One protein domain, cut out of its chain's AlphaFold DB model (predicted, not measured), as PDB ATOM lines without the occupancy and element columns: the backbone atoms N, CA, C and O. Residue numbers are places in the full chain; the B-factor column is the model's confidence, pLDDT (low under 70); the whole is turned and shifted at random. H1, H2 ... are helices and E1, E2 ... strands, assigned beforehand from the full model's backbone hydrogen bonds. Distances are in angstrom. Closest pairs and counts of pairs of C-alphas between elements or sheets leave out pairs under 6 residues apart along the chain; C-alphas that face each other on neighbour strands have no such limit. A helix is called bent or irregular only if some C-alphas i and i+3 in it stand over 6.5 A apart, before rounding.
ATOM      1  N   MET A 726     -23.471  16.985 -35.598       74.94
ATOM      2  CA  MET A 726     -24.347  18.132 -35.833       74.94
ATOM      3  C   MET A 726     -25.635  17.982 -35.031       74.94
ATOM      4  O   MET A 726     -26.052  16.867 -34.719       74.94
ATOM      5  N   TYR A 727     -26.280  19.093 -34.699       76.00
ATOM      6  CA  TYR A 727     -27.419  19.127 -33.795       76.00
ATOM      7  C   TYR A 727     -28.636  19.793 -34.442       76.00
ATOM      8  O   TYR A 727     -28.540  20.853 -35.058       76.00
ATOM      9  N   ILE A 728     -29.799  19.164 -34.276       75.12
ATOM     10  CA  ILE A 728     -31.114  19.699 -34.642       75.12
ATOM     11  C   ILE A 728     -31.954  19.707 -33.364       75.12
ATOM     12  O   ILE A 728     -32.008  18.706 -32.654       75.12
ATOM     13  N   SER A 729     -32.631  20.809 -33.052       73.44
ATOM     14  CA  SER A 729     -33.403  20.938 -31.801       73.44
ATOM     15  C   SER A 729     -34.798  21.479 -32.018       73.44
ATOM     16  O   SER A 729     -35.079  22.022 -33.077       73.44
ATOM     17  N   LYS A 730     -35.646  21.422 -30.989       70.25
ATOM     18  CA  LYS A 730     -36.993  22.010 -30.996       70.25
ATOM     19  C   LYS A 730     -37.884  21.495 -32.134       70.25
ATOM     20  O   LYS A 730     -38.805  22.200 -32.524       70.25
ATOM     21  N   PHE A 731     -37.646  20.293 -32.661       75.88
ATOM     22  CA  PHE A 731     -38.549  19.703 -33.647       75.88
ATOM     23  C   PHE A 731     -39.665  18.881 -32.976       75.88
ATOM     24  O   PHE A 731     -39.479  18.372 -31.867       75.88
ATOM     25  N   PRO A 732     -40.830  18.740 -33.628       74.69
ATOM     26  CA  PRO A 732     -41.931  17.908 -33.144       74.69
ATOM     27  C   PRO A 732     -41.536  16.453 -32.876       74.69
ATOM     28  O   PRO A 732     -40.832  15.847 -33.675       74.69
ATOM     29  N   THR A 733     -42.095  15.816 -31.844       74.12
ATOM     30  CA  THR A 733     -41.877  14.375 -31.563       74.12
ATOM     31  C   THR A 733     -42.353  13.439 -32.681       74.12
ATOM     32  O   THR A 733     -42.121  12.237 -32.632       74.12
ATOM     33  N   THR A 734     -43.033  13.980 -33.689       76.12
ATOM     34  CA  THR A 734     -43.547  13.266 -34.856       76.12
ATOM     35  C   THR A 734     -42.466  13.011 -35.905       76.12
ATOM     36  O   THR A 734     -42.718  12.241 -36.831       76.12
ATOM     37  N   ILE A 735     -41.293  13.639 -35.787       83.00
ATOM     38  CA  ILE A 735     -40.147  13.490 -36.692       83.00
ATOM     39  C   ILE A 735     -39.383  12.203 -36.384       83.00
ATOM     40  O   ILE A 735     -39.048  11.929 -35.233       83.00
ATOM     41  N   THR A 736     -39.096  11.425 -37.426       84.50
ATOM     42  CA  THR A 736     -38.355  10.162 -37.342       84.50
ATOM     43  C   THR A 736     -36.938  10.300 -37.897       84.50
ATOM     44  O   THR A 736     -36.587  11.290 -38.542       84.50
ATOM     45  N   GLU A 737     -36.104   9.288 -37.665       83.06
ATOM     46  CA  GLU A 737     -34.756   9.215 -38.237       83.06
ATOM     47  C   GLU A 737     -34.775   9.240 -39.776       83.06
ATOM     48  O   GLU A 737     -33.983   9.956 -40.391       83.06
ATOM     49  N   ASP A 738     -35.714   8.525 -40.399       80.81
ATOM     50  CA  ASP A 738     -35.859   8.480 -41.859       80.81
ATOM     51  C   ASP A 738     -36.215   9.848 -42.458       80.81
ATOM     52  O   ASP A 738     -35.752  10.182 -43.552       80.81
ATOM     53  N   ASP A 739     -36.974  10.674 -41.729       79.50
ATOM     54  CA  ASP A 739     -37.270  12.048 -42.145       79.50
ATOM     55  C   ASP A 739     -35.991  12.885 -42.227       79.50
ATOM     56  O   ASP A 739     -35.772  13.611 -43.198       79.50
ATOM     57  N   ILE A 740     -35.117  12.751 -41.224       77.50
ATOM     58  CA  ILE A 740     -33.836  13.461 -41.162       77.50
ATOM     59  C   ILE A 740     -32.889  12.950 -42.261       77.50
ATOM     60  O   ILE A 740     -32.293  13.764 -42.969       77.50
ATOM     61  N   LYS A 741     -32.800  11.630 -42.496       77.62
ATOM     62  CA  LYS A 741     -32.019  11.057 -43.617       77.62
ATOM     63  C   LYS A 741     -32.505  11.563 -44.976       77.62
ATOM     64  O   LYS A 741     -31.698  11.908 -45.841       77.62
ATOM     65  N   GLY A 742     -33.824  11.654 -45.159       73.00
ATOM     66  CA  GLY A 742     -34.442  12.190 -46.371       73.00
ATOM     67  C   GLY A 742     -34.036  13.639 -46.652       73.00
ATOM     68  O   GLY A 742     -33.694  13.968 -47.790       73.00
ATOM     69  N   LEU A 743     -33.999  14.489 -45.623       69.56
ATOM     70  CA  LEU A 743     -33.584  15.893 -45.748       69.56
ATOM     71  C   LEU A 743     -32.095  16.043 -46.076       69.56
ATOM     72  O   LEU A 743     -31.720  16.855 -46.922       69.56
ATOM     73  N   LEU A 744     -31.246  15.225 -45.451       70.31
ATOM     74  CA  LEU A 744     -29.793  15.277 -45.629       70.31
ATOM     75  C   LEU A 744     -29.317  14.669 -46.962       70.31
ATOM     76  O   LEU A 744     -28.170  14.876 -47.361       70.31
ATOM     77  N   SER A 745     -30.200  13.993 -47.704       66.44
ATOM     78  CA  SER A 745     -29.893  13.365 -49.000       66.44
ATOM     79  C   SER A 745     -29.400  14.334 -50.089       66.44
ATOM     80  O   SER A 745     -28.734  13.908 -51.037       66.44
ATOM     81  N   ILE A 746     -29.657  15.641 -49.940       54.75
ATOM     82  CA  ILE A 746     -29.186  16.709 -50.844       54.75
ATOM     83  C   ILE A 746     -27.648  16.751 -50.919       54.75
ATOM     84  O   ILE A 746     -27.085  17.132 -51.948       54.75
ATOM     85  N   ASN A 747     -26.964  16.302 -49.864       59.34
ATOM     86  CA  ASN A 747     -25.524  16.469 -49.698       59.34
ATOM     87  C   ASN A 747     -24.681  15.300 -50.231       59.34
ATOM     88  O   ASN A 747     -23.462  15.330 -50.100       59.34
ATOM     89  N   LYS A 748     -25.291  14.294 -50.883       60.91
ATOM     90  CA  LYS A 748     -24.658  13.062 -51.422       60.91
ATOM     91  C   LYS A 748     -23.933  12.164 -50.405       60.91
ATOM     92  O   LYS A 748     -23.764  10.984 -50.698       60.91
ATOM     93  N   GLU A 749     -23.540  12.677 -49.247       68.06
ATOM     94  CA  GLU A 749     -22.964  11.928 -48.129       68.06
ATOM     95  C   GLU A 749     -24.047  11.669 -47.075       68.06
ATOM     96  O   GLU A 749     -24.776  12.579 -46.675       68.06
ATOM     97  N   GLN A 750     -24.189  10.407 -46.669       72.25
ATOM     98  CA  GLN A 750     -25.185   9.973 -45.690       72.25
ATOM     99  C   GLN A 750     -24.592  10.013 -44.276       72.25
ATOM    100  O   GLN A 750     -23.411   9.700 -44.110       72.25
ATOM    101  N   PRO A 751     -25.389  10.374 -43.257       79.25
ATOM    102  CA  PRO A 751     -24.939  10.315 -41.876       79.25
ATOM    103  C   PRO A 751     -24.700   8.862 -41.444       79.25
ATOM    104  O   PRO A 751     -25.425   7.954 -41.848       79.25
ATOM    105  N   GLU A 752     -23.686   8.661 -40.607       83.56
ATOM    106  CA  GLU A 752     -23.328   7.375 -40.003       83.56
ATOM    107  C   GLU A 752     -24.367   6.955 -38.961       83.56
ATOM    108  O   GLU A 752     -24.790   5.803 -38.919       83.56
ATOM    109  N   SER A 753     -24.807   7.906 -38.133       83.88
ATOM    110  CA  SER A 753     -25.860   7.673 -37.147       83.88
ATOM    111  C   SER A 753     -26.662   8.941 -36.877       83.88
ATOM    112  O   SER A 753     -26.141  10.056 -36.940       83.88
ATOM    113  N   ILE A 754     -27.949   8.777 -36.575       84.56
ATOM    114  CA  ILE A 754     -28.816   9.859 -36.112       84.56
ATOM    115  C   ILE A 754     -29.440   9.411 -34.797       84.56
ATOM    116  O   ILE A 754     -30.222   8.468 -34.753       84.56
ATOM    117  N   THR A 755     -29.107  10.095 -33.709       80.38
ATOM    118  CA  THR A 755     -29.658   9.811 -32.383       80.38
ATOM    119  C   THR A 755     -30.722  10.844 -32.046       80.38
ATOM    120  O   THR A 755     -30.398  12.009 -31.819       80.38
ATOM    121  N   ILE A 756     -31.991  10.431 -31.998       79.12
ATOM    122  CA  ILE A 756     -33.116  11.293 -31.609       79.12
ATOM    123  C   ILE A 756     -33.401  11.136 -30.111       79.12
ATOM    124  O   ILE A 756     -33.606  10.030 -29.619       79.12
ATOM    125  N   ALA A 757     -33.471  12.254 -29.391       70.56
ATOM    126  CA  ALA A 757     -33.877  12.319 -27.994       70.56
ATOM    127  C   ALA A 757     -34.890  13.458 -27.784       70.56
ATOM    128  O   ALA A 757     -34.551  14.640 -27.858       70.56
ATOM    129  N   ARG A 758     -36.143  13.100 -27.463       72.69
ATOM    130  CA  ARG A 758     -37.279  14.035 -27.316       72.69
ATOM    131  C   ARG A 758     -37.486  14.874 -28.588       72.69
ATOM    132  O   ARG A 758     -37.831  14.323 -29.621       72.69
ATOM    133  N   SER A 759     -37.296  16.189 -28.509       72.06
ATOM    134  CA  SER A 759     -37.447  17.152 -29.609       72.06
ATOM    135  C   SER A 759     -36.110  17.525 -30.263       72.06
ATOM    136  O   SER A 759     -35.968  18.617 -30.814       72.06
ATOM    137  N   CYS A 760     -35.090  16.675 -30.115       74.31
ATOM    138  CA  CYS A 760     -33.725  16.939 -30.556       74.31
ATOM    139  C   CYS A 760     -33.106  15.720 -31.246       74.31
ATOM    140  O   CYS A 760     -33.452  14.586 -30.927       74.31
ATOM    141  N   ALA A 761     -32.162  15.955 -32.155       78.06
ATOM    142  CA  ALA A 761     -31.413  14.936 -32.875       78.06
ATOM    143  C   ALA A 761     -29.940  15.326 -32.944       78.06
ATOM    144  O   ALA A 761     -29.612  16.492 -33.170       78.06
ATOM    145  N   ILE A 762     -29.069  14.336 -32.788       79.00
ATOM    146  CA  ILE A 762     -27.640  14.440 -33.063       79.00
ATOM    147  C   ILE A 762     -27.365  13.617 -34.316       79.00
ATOM    148  O   ILE A 762     -27.675  12.432 -34.354       79.00
ATOM    149  N   VAL A 763     -26.799  14.250 -35.335       79.94
ATOM    150  CA  VAL A 763     -26.415  13.632 -36.604       79.94
ATOM    151  C   VAL A 763     -24.901  13.471 -36.601       79.94
ATOM    152  O   VAL A 763     -24.188  14.471 -36.560       79.94
ATOM    153  N   LYS A 764     -24.400  12.238 -36.638       79.75
ATOM    154  CA  LYS A 764     -22.969  11.942 -36.778       79.75
ATOM    155  C   LYS A 764     -22.677  11.532 -38.212       79.75
ATOM    156  O   LYS A 764     -23.389  10.696 -38.766       79.75
ATOM    157  N   TYR A 765     -21.644  12.114 -38.803       78.69
ATOM    158  CA  TYR A 765     -21.153  11.741 -40.125       78.69
ATOM    159  C   TYR A 765     -19.873  10.900 -40.028       78.69
ATOM    160  O   TYR A 765     -19.101  11.120 -39.096       78.69
ATOM    161  N   PRO A 766     -19.617  10.010 -41.007       78.50
ATOM    162  CA  PRO A 766     -18.394   9.212 -41.053       78.50
ATOM    163  C   PRO A 766     -17.121  10.065 -41.018       78.50
ATOM    164  O   PRO A 766     -17.070  11.132 -41.637       78.50
ATOM    165  N   ASP A 767     -16.044   9.559 -40.419       71.75
ATOM    166  CA  ASP A 767     -14.762  10.276 -40.311       71.75
ATOM    167  C   ASP A 767     -14.151  10.682 -41.668       71.75
ATOM    168  O   ASP A 767     -13.416  11.666 -41.754       71.75
ATOM    169  N   ASN A 768     -14.504  10.009 -42.766       70.81
ATOM    170  CA  ASN A 768     -14.044  10.321 -44.128       70.81
ATOM    171  C   ASN A 768     -14.931  11.324 -44.902       70.81
ATOM    172  O   ASN A 768     -14.635  11.618 -46.059       70.81
ATOM    173  N   THR A 769     -15.994  11.852 -44.288       72.75
ATOM    174  CA  THR A 769     -16.928  12.812 -44.916       72.75
ATOM    175  C   THR A 769     -16.200  14.083 -45.343       72.75
ATOM    176  O   THR A 769     -15.378  14.603 -44.589       72.75
ATOM    177  N   ASN A 770     -16.487  14.609 -46.530       72.25
ATOM    178  CA  ASN A 770     -15.807  15.791 -47.044       72.25
ATOM    179  C   ASN A 770     -16.198  17.059 -46.258       72.25
ATOM    180  O   ASN A 770     -17.373  17.423 -46.175       72.25
ATOM    181  N   ASP A 771     -15.209  17.792 -45.743       69.44
ATOM    182  CA  ASP A 771     -15.426  19.022 -44.967       69.44
ATOM    183  C   ASP A 771     -16.208  20.087 -45.750       69.44
ATOM    184  O   ASP A 771     -16.992  20.837 -45.169       69.44
ATOM    185  N   LYS A 772     -16.074  20.138 -47.084       68.81
ATOM    186  CA  LYS A 772     -16.884  21.030 -47.934       68.81
ATOM    187  C   LYS A 772     -18.357  20.661 -47.884       68.81
ATOM    188  O   LYS A 772     -19.203  21.553 -47.885       68.81
ATOM    189  N   THR A 773     -18.664  19.370 -47.846       69.56
ATOM    190  CA  THR A 773     -20.036  18.871 -47.743       69.56
ATOM    191  C   THR A 773     -20.629  19.220 -46.381       69.56
ATOM    192  O   THR A 773     -21.757  19.710 -46.318       69.56
ATOM    193  N   LEU A 774     -19.861  19.067 -45.298       70.00
ATOM    194  CA  LEU A 774     -20.280  19.463 -43.946       70.00
ATOM    195  C   LEU A 774     -20.508  20.978 -43.841       70.00
ATOM    196  O   LEU A 774     -21.594  21.414 -43.452       70.00
ATOM    197  N   LYS A 775     -19.538  21.789 -44.294       71.00
ATOM    198  CA  LYS A 775     -19.638  23.260 -44.361       71.00
ATOM    199  C   LYS A 775     -20.857  23.717 -45.164       71.00
ATOM    200  O   LYS A 775     -21.546  24.652 -44.753       71.00
ATOM    201  N   MET A 776     -21.139  23.060 -46.292       69.25
ATOM    202  CA  MET A 776     -22.326  23.314 -47.114       69.25
ATOM    203  C   MET A 776     -23.621  22.952 -46.379       69.25
ATOM    204  O   MET A 776     -24.573  23.726 -46.418       69.25
ATOM    205  N   SER A 777     -23.651  21.810 -45.688       69.12
ATOM    206  CA  SER A 777     -24.821  21.322 -44.942       69.12
ATOM    207  C   SER A 777     -25.243  22.299 -43.841       69.12
ATOM    208  O   SER A 777     -26.428  22.591 -43.696       69.12
ATOM    209  N   LEU A 778     -24.274  22.860 -43.114       64.81
ATOM    210  CA  LEU A 778     -24.499  23.898 -42.098       64.81
ATOM    211  C   LEU A 778     -24.920  25.218 -42.697       64.81
ATOM    212  O   LEU A 778     -25.815  25.872 -42.179       64.81
ATOM    213  N   TRP A 779     -24.248  25.636 -43.766       66.69
ATOM    214  CA  TRP A 779     -24.543  26.906 -44.405       66.69
ATOM    215  C   TRP A 779     -25.978  26.901 -44.965       66.69
ATOM    216  O   TRP A 779     -26.737  27.841 -44.736       66.69
ATOM    217  N   LEU A 780     -26.398  25.785 -45.575       59.16
ATOM    218  CA  LEU A 780     -27.791  25.520 -45.952       59.16
ATOM    219  C   LEU A 780     -28.731  25.418 -44.744       59.16
ATOM    220  O   LEU A 780     -29.895  25.802 -44.840       59.16
ATOM    221  N   GLY A 781     -28.240  24.877 -43.628       56.72
ATOM    222  CA  GLY A 781     -28.926  24.816 -42.341       56.72
ATOM    223  C   GLY A 781     -29.249  26.197 -41.788       56.72
ATOM    224  O   GLY A 781     -30.397  26.441 -41.463       56.72
ATOM    225  N   ASN A 782     -28.268  27.100 -41.737       53.50
ATOM    226  CA  ASN A 782     -28.292  28.378 -41.019       53.50
ATOM    227  C   ASN A 782     -28.987  29.534 -41.754       53.50
ATOM    228  O   ASN A 782     -29.092  30.630 -41.201       53.50
ATOM    229  N   TYR A 783     -29.501  29.320 -42.962       55.94
ATOM    230  CA  TYR A 783     -30.077  30.383 -43.782       55.94
ATOM    231  C   TYR A 783     -31.470  30.837 -43.293       55.94
ATOM    232  O   TYR A 783     -32.274  30.039 -42.820       55.94
ATOM    233  N   THR A 784     -31.764  32.143 -43.362       46.72
ATOM    234  CA  THR A 784     -33.001  32.730 -42.805       46.72
ATOM    235  C   THR A 784     -34.268  32.390 -43.600       46.72
ATOM    236  O   THR A 784     -34.208  32.139 -44.802       46.72
ATOM    237  N   ARG A 785     -35.440  32.486 -42.934       43.94
ATOM    238  CA  ARG A 785     -36.830  32.364 -43.459       43.94
ATOM    239  C   ARG A 785     -37.079  32.912 -44.873       43.94
ATOM    240  O   ARG A 785     -38.033  32.503 -45.528       43.94
ATOM    241  N   LYS A 786     -36.267  33.878 -45.286       43.34
ATOM    242  CA  LYS A 786     -36.435  34.746 -46.443       43.34
ATOM    243  C   LYS A 786     -36.099  34.078 -47.780       43.34
ATOM    244  O   LYS A 786     -36.582  34.517 -48.819       43.34
ATOM    245  N   TYR A 787     -35.317  32.995 -47.796       47.91
ATOM    246  CA  TYR A 787     -35.031  32.315 -49.055       47.91
ATOM    247  C   TYR A 787     -34.922  30.799 -48.877       47.91
ATOM    248  O   TYR A 787     -34.069  30.305 -48.154       47.91
ATOM    249  N   LEU A 788     -35.801  30.067 -49.573       46.12
ATOM    250  CA  LEU A 788     -35.855  28.600 -49.625       46.12
ATOM    251  C   LEU A 788     -36.078  27.875 -48.285       46.12
ATOM    252  O   LEU A 788     -35.322  26.994 -47.891       46.12
ATOM    253  N   ASN A 789     -37.250  28.074 -47.686       50.47
ATOM    254  CA  ASN A 789     -37.784  27.148 -46.680       50.47
ATOM    255  C   ASN A 789     -38.138  25.744 -47.237       50.47
ATOM    256  O   ASN A 789     -38.800  24.984 -46.556       50.47
ATOM    257  N   LEU A 790     -37.745  25.339 -48.451       48.72
ATOM    258  CA  LEU A 790     -38.098  24.006 -48.981       48.72
ATOM    259  C   LEU A 790     -37.181  22.872 -48.490       48.72
ATOM    260  O   LEU A 790     -37.568  21.710 -48.605       48.72
ATOM    261  N   ALA A 791     -35.989  23.191 -47.970       51.38
ATOM    262  CA  ALA A 791     -34.969  22.197 -47.611       51.38
ATOM    263  C   ALA A 791     -35.099  21.635 -46.185       51.38
ATOM    264  O   ALA A 791     -34.583  20.556 -45.930       51.38
ATOM    265  N   TRP A 792     -35.804  22.328 -45.280       64.12
ATOM    266  CA  TRP A 792     -35.978  21.940 -43.867       64.12
ATOM    267  C   TRP A 792     -37.455  21.822 -43.469       64.12
ATOM    268  O   TRP A 792     -37.848  22.106 -42.337       64.12
ATOM    269  N   ILE A 793     -38.287  21.413 -44.428       70.88
ATOM    270  CA  ILE A 793     -39.705  21.136 -44.213       70.88
ATOM    271  C   ILE A 793     -39.963  19.654 -44.446       70.88
ATOM    272  O   ILE A 793     -39.731  19.139 -45.541       70.88
ATOM    273  N   VAL A 794     -40.517  18.994 -43.431       78.69
ATOM    274  CA  VAL A 794     -41.019  17.623 -43.540       78.69
ATOM    275  C   VAL A 794     -42.526  17.694 -43.693       78.69
ATOM    276  O   VAL A 794     -43.240  18.050 -42.756       78.69
ATOM    277  N   MET A 795     -43.013  17.355 -44.880       82.56
ATOM    278  CA  MET A 795     -44.445  17.233 -45.116       82.56
ATOM    279  C   MET A 795     -44.862  15.780 -44.904       82.56
ATOM    280  O   MET A 795     -44.224  14.873 -45.438       82.56
ATOM    281  N   LYS A 796     -45.932  15.554 -44.146       85.25
ATOM    282  CA  LYS A 796     -46.499  14.233 -43.889       85.25
ATOM    283  C   LYS A 796     -47.955  14.190 -44.310       85.25
ATOM    284  O   LYS A 796     -48.745  15.059 -43.956       85.25
ATOM    285  N   GLN A 797     -48.324  13.151 -45.040       85.19
ATOM    286  CA  GLN A 797     -49.718  12.830 -45.308       85.19
ATOM    287  C   GLN A 797     -50.211  11.813 -44.294       85.19
ATOM    288  O   GLN A 797     -49.493  10.874 -43.960       85.19
ATOM    289  N   LEU A 798     -51.464  11.932 -43.876       79.25
ATOM    290  CA  LEU A 798     -52.155  10.805 -43.262       79.25
ATOM    291  C   LEU A 798     -52.568   9.801 -44.347       79.25
ATOM    292  O   LEU A 798     -53.363  10.118 -45.231       79.25
ATOM    293  N   GLU A 799     -52.026   8.589 -44.263       76.75
ATOM    294  CA  GLU A 799     -52.416   7.427 -45.064       76.75
ATOM    295  C   GLU A 799     -52.675   6.247 -44.120       76.75
ATOM    296  O   GLU A 799     -51.802   5.849 -43.352       76.75
ATOM    297  N   ASN A 800     -53.896   5.701 -44.135       71.75
ATOM    298  CA  ASN A 800     -54.293   4.547 -43.313       71.75
ATOM    299  C   ASN A 800     -53.964   4.701 -41.811       71.75
ATOM    300  O   ASN A 800     -53.476   3.776 -41.166       71.75
ATOM    301  N   GLY A 801     -54.178   5.901 -41.256       67.50
ATOM    302  CA  GLY A 801     -53.896   6.211 -39.846       67.50
ATOM    303  C   GLY A 801     -52.410   6.387 -39.502       67.50
ATOM    304  O   GLY A 801     -52.091   6.716 -38.361       67.50
ATOM    305  N   ARG A 802     -51.495   6.227 -40.467       68.50
ATOM    306  CA  ARG A 802     -50.056   6.477 -40.308       68.50
ATOM    307  C   ARG A 802     -49.652   7.751 -41.047       68.50
ATOM    308  O   ARG A 802     -50.184   8.070 -42.107       68.50
ATOM    309  N   ARG A 803     -48.708   8.501 -40.475       78.94
ATOM    310  CA  ARG A 803     -48.143   9.699 -41.107       78.94
ATOM    311  C   ARG A 803     -46.986   9.286 -42.010       78.94
ATOM    312  O   ARG A 803     -45.970   8.818 -41.509       78.94
ATOM    313  N   VAL A 804     -47.152   9.455 -43.315       80.00
ATOM    314  CA  VAL A 804     -46.169   9.081 -44.337       80.00
ATOM    315  C   VAL A 804     -45.533  10.340 -44.910       80.00
ATOM    316  O   VAL A 804     -46.237  11.265 -45.318       80.00
ATOM    317  N   SER A 805     -44.205  10.383 -44.933       78.50
ATOM    318  CA  SER A 805     -43.456  11.539 -45.426       78.50
ATOM    319  C   SER A 805     -43.553  11.665 -46.941       78.50
ATOM    320  O   SER A 805     -43.466  10.686 -47.680       78.50
ATOM    321  N   MET A 806     -43.743  12.894 -47.408       76.25
ATOM    322  CA  MET A 806     -43.914  13.231 -48.816       76.25
ATOM    323  C   MET A 806     -42.893  14.283 -49.260       76.25
ATOM    324  O   MET A 806     -42.375  15.062 -48.459       76.25
ATOM    325  N   LYS A 807     -42.604  14.316 -50.567       67.06
ATOM    326  CA  LYS A 807     -41.701  15.313 -51.162       67.06
ATOM    327  C   LYS A 807     -42.240  16.725 -50.956       67.06
ATOM    328  O   LYS A 807     -43.419  16.960 -51.211       67.06
ATOM    329  N   SER A 808     -41.364  17.655 -50.571       63.59
ATOM    330  CA  SER A 808     -41.705  19.068 -50.383       63.59
ATOM    331  C   SER A 808     -42.349  19.664 -51.643       63.59
ATOM    332  O   SER A 808     -41.876  19.475 -52.764       63.59
ATOM    333  N   ASN A 809     -43.472  20.363 -51.463       65.00
ATOM    334  CA  ASN A 809     -44.265  20.938 -52.544       65.00
ATOM    335  C   ASN A 809     -44.533  22.418 -52.224       65.00
ATOM    336  O   ASN A 809     -45.243  22.712 -51.254       65.00
ATOM    337  N   PRO A 810     -44.003  23.353 -53.036       57.88
ATOM    338  CA  PRO A 810     -44.134  24.789 -52.801       57.88
ATOM    339  C   PRO A 810     -45.584  25.263 -52.665       57.88
ATOM    340  O   PRO A 810     -45.843  26.213 -51.933       57.88
ATOM    341  N   VAL A 811     -46.529  24.584 -53.328       63.03
ATOM    342  CA  VAL A 811     -47.954  24.950 -53.355       63.03
ATOM    343  C   VAL A 811     -48.625  24.777 -51.992       63.03
ATOM    344  O   VAL A 811     -49.503  25.559 -51.640       63.03
ATOM    345  N   TYR A 812     -48.245  23.762 -51.211       69.62
ATOM    346  CA  TYR A 812     -48.800  23.587 -49.866       69.62
ATOM    347  C   TYR A 812     -48.114  24.516 -48.862       69.62
ATOM    348  O   TYR A 812     -48.769  25.057 -47.978       69.62
ATOM    349  N   ILE A 813     -46.819  24.786 -49.046       65.75
ATOM    350  CA  ILE A 813     -46.053  25.694 -48.181       65.75
ATOM    351  C   ILE A 813     -46.520  27.145 -48.337       65.75
ATOM    352  O   ILE A 813     -46.636  27.860 -47.341       65.75
ATOM    353  N   SER A 814     -46.860  27.575 -49.557       60.41
ATOM    354  CA  SER A 814     -47.405  28.916 -49.796       60.41
ATOM    355  C   SER A 814     -48.757  29.142 -49.110       60.41
ATOM    356  O   SER A 814     -49.106  30.285 -48.838       60.41
ATOM    357  N   ARG A 815     -49.499  28.071 -48.788       68.62
ATOM    358  CA  ARG A 815     -50.781  28.131 -48.061       68.62
ATOM    359  C   ARG A 815     -50.625  28.237 -46.543       68.62
ATOM    360  O   ARG A 815     -51.613  28.489 -45.863       68.62
ATOM    361  N   VAL A 816     -49.419  28.048 -46.000       62.97
ATOM    362  CA  VAL A 816     -49.155  28.233 -44.565       62.97
ATOM    363  C   VAL A 816     -49.027  29.730 -44.275       62.97
ATOM    364  O   VAL A 816     -48.179  30.362 -44.912       62.97
ATOM    365  N   PRO A 817     -49.781  30.320 -43.331       60.62
ATOM    366  CA  PRO A 817     -49.620  31.732 -42.980       60.62
ATOM    367  C   PRO A 817     -48.221  32.017 -42.408       60.62
ATOM    368  O   PRO A 817     -47.642  31.177 -41.716       60.62
ATOM    369  N   ALA A 818     -47.661  33.196 -42.697       52.84
ATOM    370  CA  ALA A 818     -46.265  33.535 -42.382       52.84
ATOM    371  C   ALA A 818     -45.915  33.395 -40.885       52.84
ATOM    372  O   ALA A 818     -44.820  32.948 -40.532       52.84
ATOM    373  N   GLU A 819     -46.865  33.703 -40.004       50.97
ATOM    374  CA  GLU A 819     -46.728  33.593 -38.550       50.97
ATOM    375  C   GLU A 819     -46.506  32.154 -38.059       50.97
ATOM    376  O   GLU A 819     -45.757  31.953 -37.101       50.97
ATOM    377  N   TYR A 820     -47.053  31.154 -38.763       59.56
ATOM    378  CA  TYR A 820     -46.911  29.731 -38.437       59.56
ATOM    379  C   TYR A 820     -45.693  29.074 -39.088       59.56
ATOM    380  O   TYR A 820     -45.366  27.942 -38.747       59.56
ATOM    381  N   ARG A 821     -44.962  29.775 -39.966       64.81
ATOM    382  CA  ARG A 821     -43.697  29.298 -40.560       64.81
ATOM    383  C   ARG A 821     -42.521  29.494 -39.587       64.81
ATOM    384  O   ARG A 821     -41.520  30.124 -39.945       64.81
ATOM    385  N   LYS A 822     -42.668  29.141 -38.302       64.44
ATOM    386  CA  LYS A 822     -41.601  29.272 -37.281       64.44
ATOM    387  C   LYS A 822     -40.792  27.977 -37.212       64.44
ATOM    388  O   LYS A 822     -41.326  26.904 -37.434       64.44
ATOM    389  N   GLU A 823     -39.511  28.057 -36.881       68.50
ATOM    390  CA  GLU A 823     -38.714  26.849 -36.637       68.50
ATOM    391  C   GLU A 823     -39.285  26.059 -35.453       68.50
ATOM    392  O   GLU A 823     -39.561  26.627 -34.394       68.50
ATOM    393  N   GLY A 824     -39.480  24.758 -35.646       69.81
ATOM    394  CA  GLY A 824     -40.090  23.848 -34.680       69.81
ATOM    395  C   GLY A 824     -41.619  23.766 -34.720       69.81
ATOM    396  O   GLY A 824     -42.193  22.998 -33.947       69.81
ATOM    397  N   SER A 825     -42.303  24.531 -35.581       76.06
ATOM    398  CA  SER A 825     -43.769  24.528 -35.652       76.06
ATOM    399  C   SER A 825     -44.333  23.425 -36.556       76.06
ATOM    400  O   SER A 825     -43.655  22.875 -37.429       76.06
ATOM    401  N   ILE A 826     -45.619  23.138 -36.356       80.31
ATOM    402  CA  ILE A 826     -46.422  22.226 -37.174       80.31
ATOM    403  C   ILE A 826     -47.617  23.004 -37.709       80.31
ATOM    404  O   ILE A 826     -48.252  23.746 -36.958       80.31
ATOM    405  N   PHE A 827     -47.953  22.811 -38.981       82.56
ATOM    406  CA  PHE A 827     -49.165  23.370 -39.567       82.56
ATOM    407  C   PHE A 827     -49.846  22.371 -40.499       82.56
ATOM    408  O   PHE A 827     -49.189  21.763 -41.337       82.56
ATOM    409  N   ASN A 828     -51.164  22.221 -40.392       85.81
ATOM    410  CA  ASN A 828     -51.929  21.311 -41.244       85.81
ATOM    411  C   ASN A 828     -52.597  22.080 -42.386       85.81
ATOM    412  O   ASN A 828     -53.375  23.002 -42.154       85.81
ATOM    413  N   VAL A 829     -52.318  21.677 -43.624       83.88
ATOM    414  CA  VAL A 829     -52.949  22.213 -44.832       83.88
ATOM    415  C   VAL A 829     -53.910  21.174 -45.391       83.88
ATOM    416  O   VAL A 829     -53.515  20.054 -45.711       83.88
ATOM    417  N   SER A 830     -55.177  21.551 -45.546       79.44
ATOM    418  CA  SER A 830     -56.167  20.723 -46.230       79.44
ATOM    419  C   SER A 830     -56.116  20.961 -47.739       79.44
ATOM    420  O   SER A 830     -56.163  22.092 -48.236       79.44
ATOM    421  N   ASP A 831     -56.011  19.879 -48.506       75.25
ATOM    422  CA  ASP A 831     -56.119  19.945 -49.955       75.25
ATOM    423  C   ASP A 831     -57.581  19.791 -50.388       75.25
ATOM    424  O   ASP A 831     -58.129  18.691 -50.417       75.25
ATOM    425  N   ARG A 832     -58.212  20.907 -50.771       67.06
ATOM    426  CA  ARG A 832     -59.616  20.943 -51.217       67.06
ATOM    427  C   ARG A 832     -59.912  20.059 -52.437       67.06
ATOM    428  O   ARG A 832     -61.066  19.699 -52.626       67.06
ATOM    429  N   ARG A 833     -58.915  19.711 -53.268       65.94
ATOM    430  CA  ARG A 833     -59.121  18.838 -54.444       65.94
ATOM    431  C   ARG A 833     -59.112  17.353 -54.105       65.94
ATOM    432  O   ARG A 833     -59.776  16.582 -54.785       65.94
ATOM    433  N   THR A 834     -58.335  16.952 -53.103       71.31
ATOM    434  CA  THR A 834     -58.126  15.535 -52.763       71.31
ATOM    435  C   THR A 834     -58.751  15.142 -51.425       71.31
ATOM    436  O   THR A 834     -58.810  13.958 -51.114       71.31
ATOM    437  N   GLY A 835     -59.215  16.113 -50.628       69.44
ATOM    438  CA  GLY A 835     -59.761  15.902 -49.284       69.44
ATOM    439  C   GLY A 835     -58.709  15.505 -48.242       69.44
ATOM    440  O   GLY A 835     -59.051  15.206 -47.101       69.44
ATOM    441  N   LYS A 836     -57.425  15.481 -48.618       76.88
ATOM    442  CA  LYS A 836     -56.333  14.999 -47.772       76.88
ATOM    443  C   LYS A 836     -55.788  16.116 -46.883       76.88
ATOM    444  O   LYS A 836     -55.630  17.254 -47.326       76.88
ATOM    445  N   SER A 837     -55.469  15.771 -45.636       80.75
ATOM    446  CA  SER A 837     -54.752  16.650 -44.706       80.75
ATOM    447  C   SER A 837     -53.250  16.399 -44.813       80.75
ATOM    448  O   SER A 837     -52.800  15.250 -44.723       80.75
ATOM    449  N   ILE A 838     -52.494  17.470 -45.032       85.50
ATOM    450  CA  ILE A 838     -51.038  17.455 -45.135       85.50
ATOM    451  C   ILE A 838     -50.481  18.213 -43.937       85.50
ATOM    452  O   ILE A 838     -50.674  19.420 -43.808       85.50
ATOM    453  N   GLU A 839     -49.774  17.500 -43.076       85.50
ATOM    454  CA  GLU A 839     -49.023  18.071 -41.967       85.50
ATOM    455  C   GLU A 839     -47.691  18.612 -42.481       85.50
ATOM    456  O   GLU A 839     -46.935  17.904 -43.141       85.50
ATOM    457  N   ILE A 840     -47.387  19.866 -42.184       84.19
ATOM    458  CA  ILE A 840     -46.162  20.551 -42.583       84.19
ATOM    459  C   ILE A 840     -45.376  20.853 -41.312       84.19
ATOM    460  O   ILE A 840     -45.788  21.684 -40.504       84.19
ATOM    461  N   ASN A 841     -44.247  20.171 -41.138       81.00
ATOM    462  CA  ASN A 841     -43.347  20.358 -40.008       81.00
ATOM    463  C   ASN A 841     -42.171  21.242 -40.431       81.00
ATOM    464  O   ASN A 841     -41.432  20.891 -41.355       81.00
ATOM    465  N   PHE A 842     -41.979  22.363 -39.743       75.88
ATOM    466  CA  PHE A 842     -40.845  23.262 -39.942       75.88
ATOM    467  C   PHE A 842     -39.744  22.866 -38.962       75.88
ATOM    468  O   PHE A 842     -39.890  23.059 -37.758       75.88
ATOM    469  N   LEU A 843     -38.645  22.285 -39.442       71.56
ATOM    470  CA  LEU A 843     -37.542  21.909 -38.559       71.56
ATOM    471  C   LEU A 843     -36.699  23.126 -38.182       71.56
ATOM    472  O   LEU A 843     -36.620  24.104 -38.926       71.56
ATOM    473  N   LYS A 844     -36.051  23.055 -37.018       69.50
ATOM    474  CA  LYS A 844     -35.000  24.011 -36.669       69.50
ATOM    475  C   LYS A 844     -33.737  23.715 -37.476       69.50
ATOM    476  O   LYS A 844     -33.487  22.573 -37.854       69.50
ATOM    477  N   ARG A 845     -32.948  24.761 -37.702       69.81
ATOM    478  CA  ARG A 845     -31.671  24.731 -38.417       69.81
ATOM    479  C   ARG A 845     -30.663  23.790 -37.764       69.81
ATOM    480  O   ARG A 845     -30.654  23.611 -36.545       69.81
ATOM    481  N   LEU A 846     -29.832  23.199 -38.615       69.31
ATOM    482  CA  LEU A 846     -28.722  22.335 -38.242       69.31
ATOM    483  C   LEU A 846     -27.551  23.196 -37.752       69.31
ATOM    484  O   LEU A 846     -27.018  24.002 -38.510       69.31
ATOM    485  N   GLU A 847     -27.153  23.016 -36.496       65.62
ATOM    486  CA  GLU A 847     -26.126  23.818 -35.823       65.62
ATOM    487  C   GLU A 847     -25.075  22.903 -35.177       65.62
ATOM    488  O   GLU A 847     -25.328  21.727 -34.909       65.62
ATOM    489  N   TYR A 848     -23.890  23.438 -34.898       68.38
ATOM    490  CA  TYR A 848     -22.940  22.770 -34.011       68.38
ATOM    491  C   TYR A 848     -23.329  22.973 -32.539       68.38
ATOM    492  O   TYR A 848     -23.964  23.974 -32.203       68.38
ATOM    493  N   PRO A 849     -22.942  22.055 -31.634       60.28
ATOM    494  CA  PRO A 849     -23.274  22.154 -30.207       60.28
ATOM    495  C   PRO A 849     -22.610  23.353 -29.499       60.28
ATOM    496  O   PRO A 849     -23.050  23.771 -28.427       60.28
TER     497      PRO A 849
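This is residues 726 to 849 of the 1243 residues of an uncharacterized protein of Stentor coeruleus (UniProt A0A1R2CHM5). A strongly twisted four-stranded sheet, E5 E4 E7 E6, and a small three-stranded sheet, E1 E3 E2, make the two arms of a V, with helix H1 in the angle between them and packed on both. H2 meets H1 at the small-sheet end of the body, while the short H3 only grazes the four-stranded sheet. The printed part has 124 residues, with three named helices and seven named strands in the order E1 H1 E2 E3 H2 E4 E5 H3 E6 E7. Both sheets are antiparallel throughout, and the class is mixed, helices and strands. The whole is compact, with a radius of gyration of the C-alphas of 14.7 A, and spans 47 by 32 by 25 A.

Start in the larger sheet: find C-alpha 793 at (-39.705, 21.136, -44.213), where E4, residues 793 to 799, begins its 18.7 A run. E5, residues 802 to 806, follows over 12.5 A. Further on, E6 takes residues 826 to 830 over 13.4 A, and E7 takes residues 837 to 842 over 16.1 A, ending at C-alpha 842 at (-40.845, 23.262, -39.942). Go back to C-alpha 726 at (-24.347, 18.132, -35.833) for the small sheet: E1 is residues 726 to 728, E2 residues 753 to 757 over 13.0 A, and E3 residues 760 to 764 over 13.4 A. Among the helices, H1 is residues 737 to 747 over 16.4 A, H2 residues 771 to 781 over 14.9 A, and H3 residues 810 to 813 over 5.1 A.

In the larger sheet look first between the inner strands E4 and E7, where N 796 and O 839 are 2.7 A apart, within hydrogen-bond range. E4 and E5 form a hairpin, with N 804 and O 797 at 2.8 A, and E6 and E7 another, with N 829 and O 838 at 2.8 A. The edge strands E5 and E6 are apart. H1 is on this sheet at a height of 9.7 A and lies only just over E4, with 3 of its C-alphas; the closest C-alphas of the two are those of Asp 739 and Val 794, 6.9 A apart. H1 is also on the small sheet at a height of 9.5 A, over E3 and slantwise to the strands, at 49 degrees to E3 on the local plane. There N 728 and O 761 of E1 and E3 are 2.9 A apart, and N 762 and O 755 of the hairpin E2 and E3 are 2.8 A apart. E1, H1 and E2 form a split strand-helix-strand unit, two strands running the same way with a helix between them in the chain and E3 between them in the sheet; its crossover is right-handed. H2 touches H1 at a steep tilt of 65 degrees, opposite ways, the closest C-alphas being those of Asn 747 and Thr 773, 6.3 A apart. H3 only grazes the larger sheet with residues 812 to 813. H1 is irregular, but only just: C-alphas 743 and 746 are 6.8 A apart. In H2 every O i to N i+4 pair is within hydrogen-bond range, in H1 5 of 7, and H3 is too short for such a pair.

The two C-alphas farthest apart are those of Asp 767 and Arg 832, at 47.4 A, while the first and last printed C-alphas are 7.0 A apart. The printed part has no cut. The links from H2 to E4, 11 residues, and from H3 to E6, 12 residues, are long. The mean pLDDT of the printed part is 70.6, and 55 residues are under 70, among them residues 776 to 792 and 807 to 824.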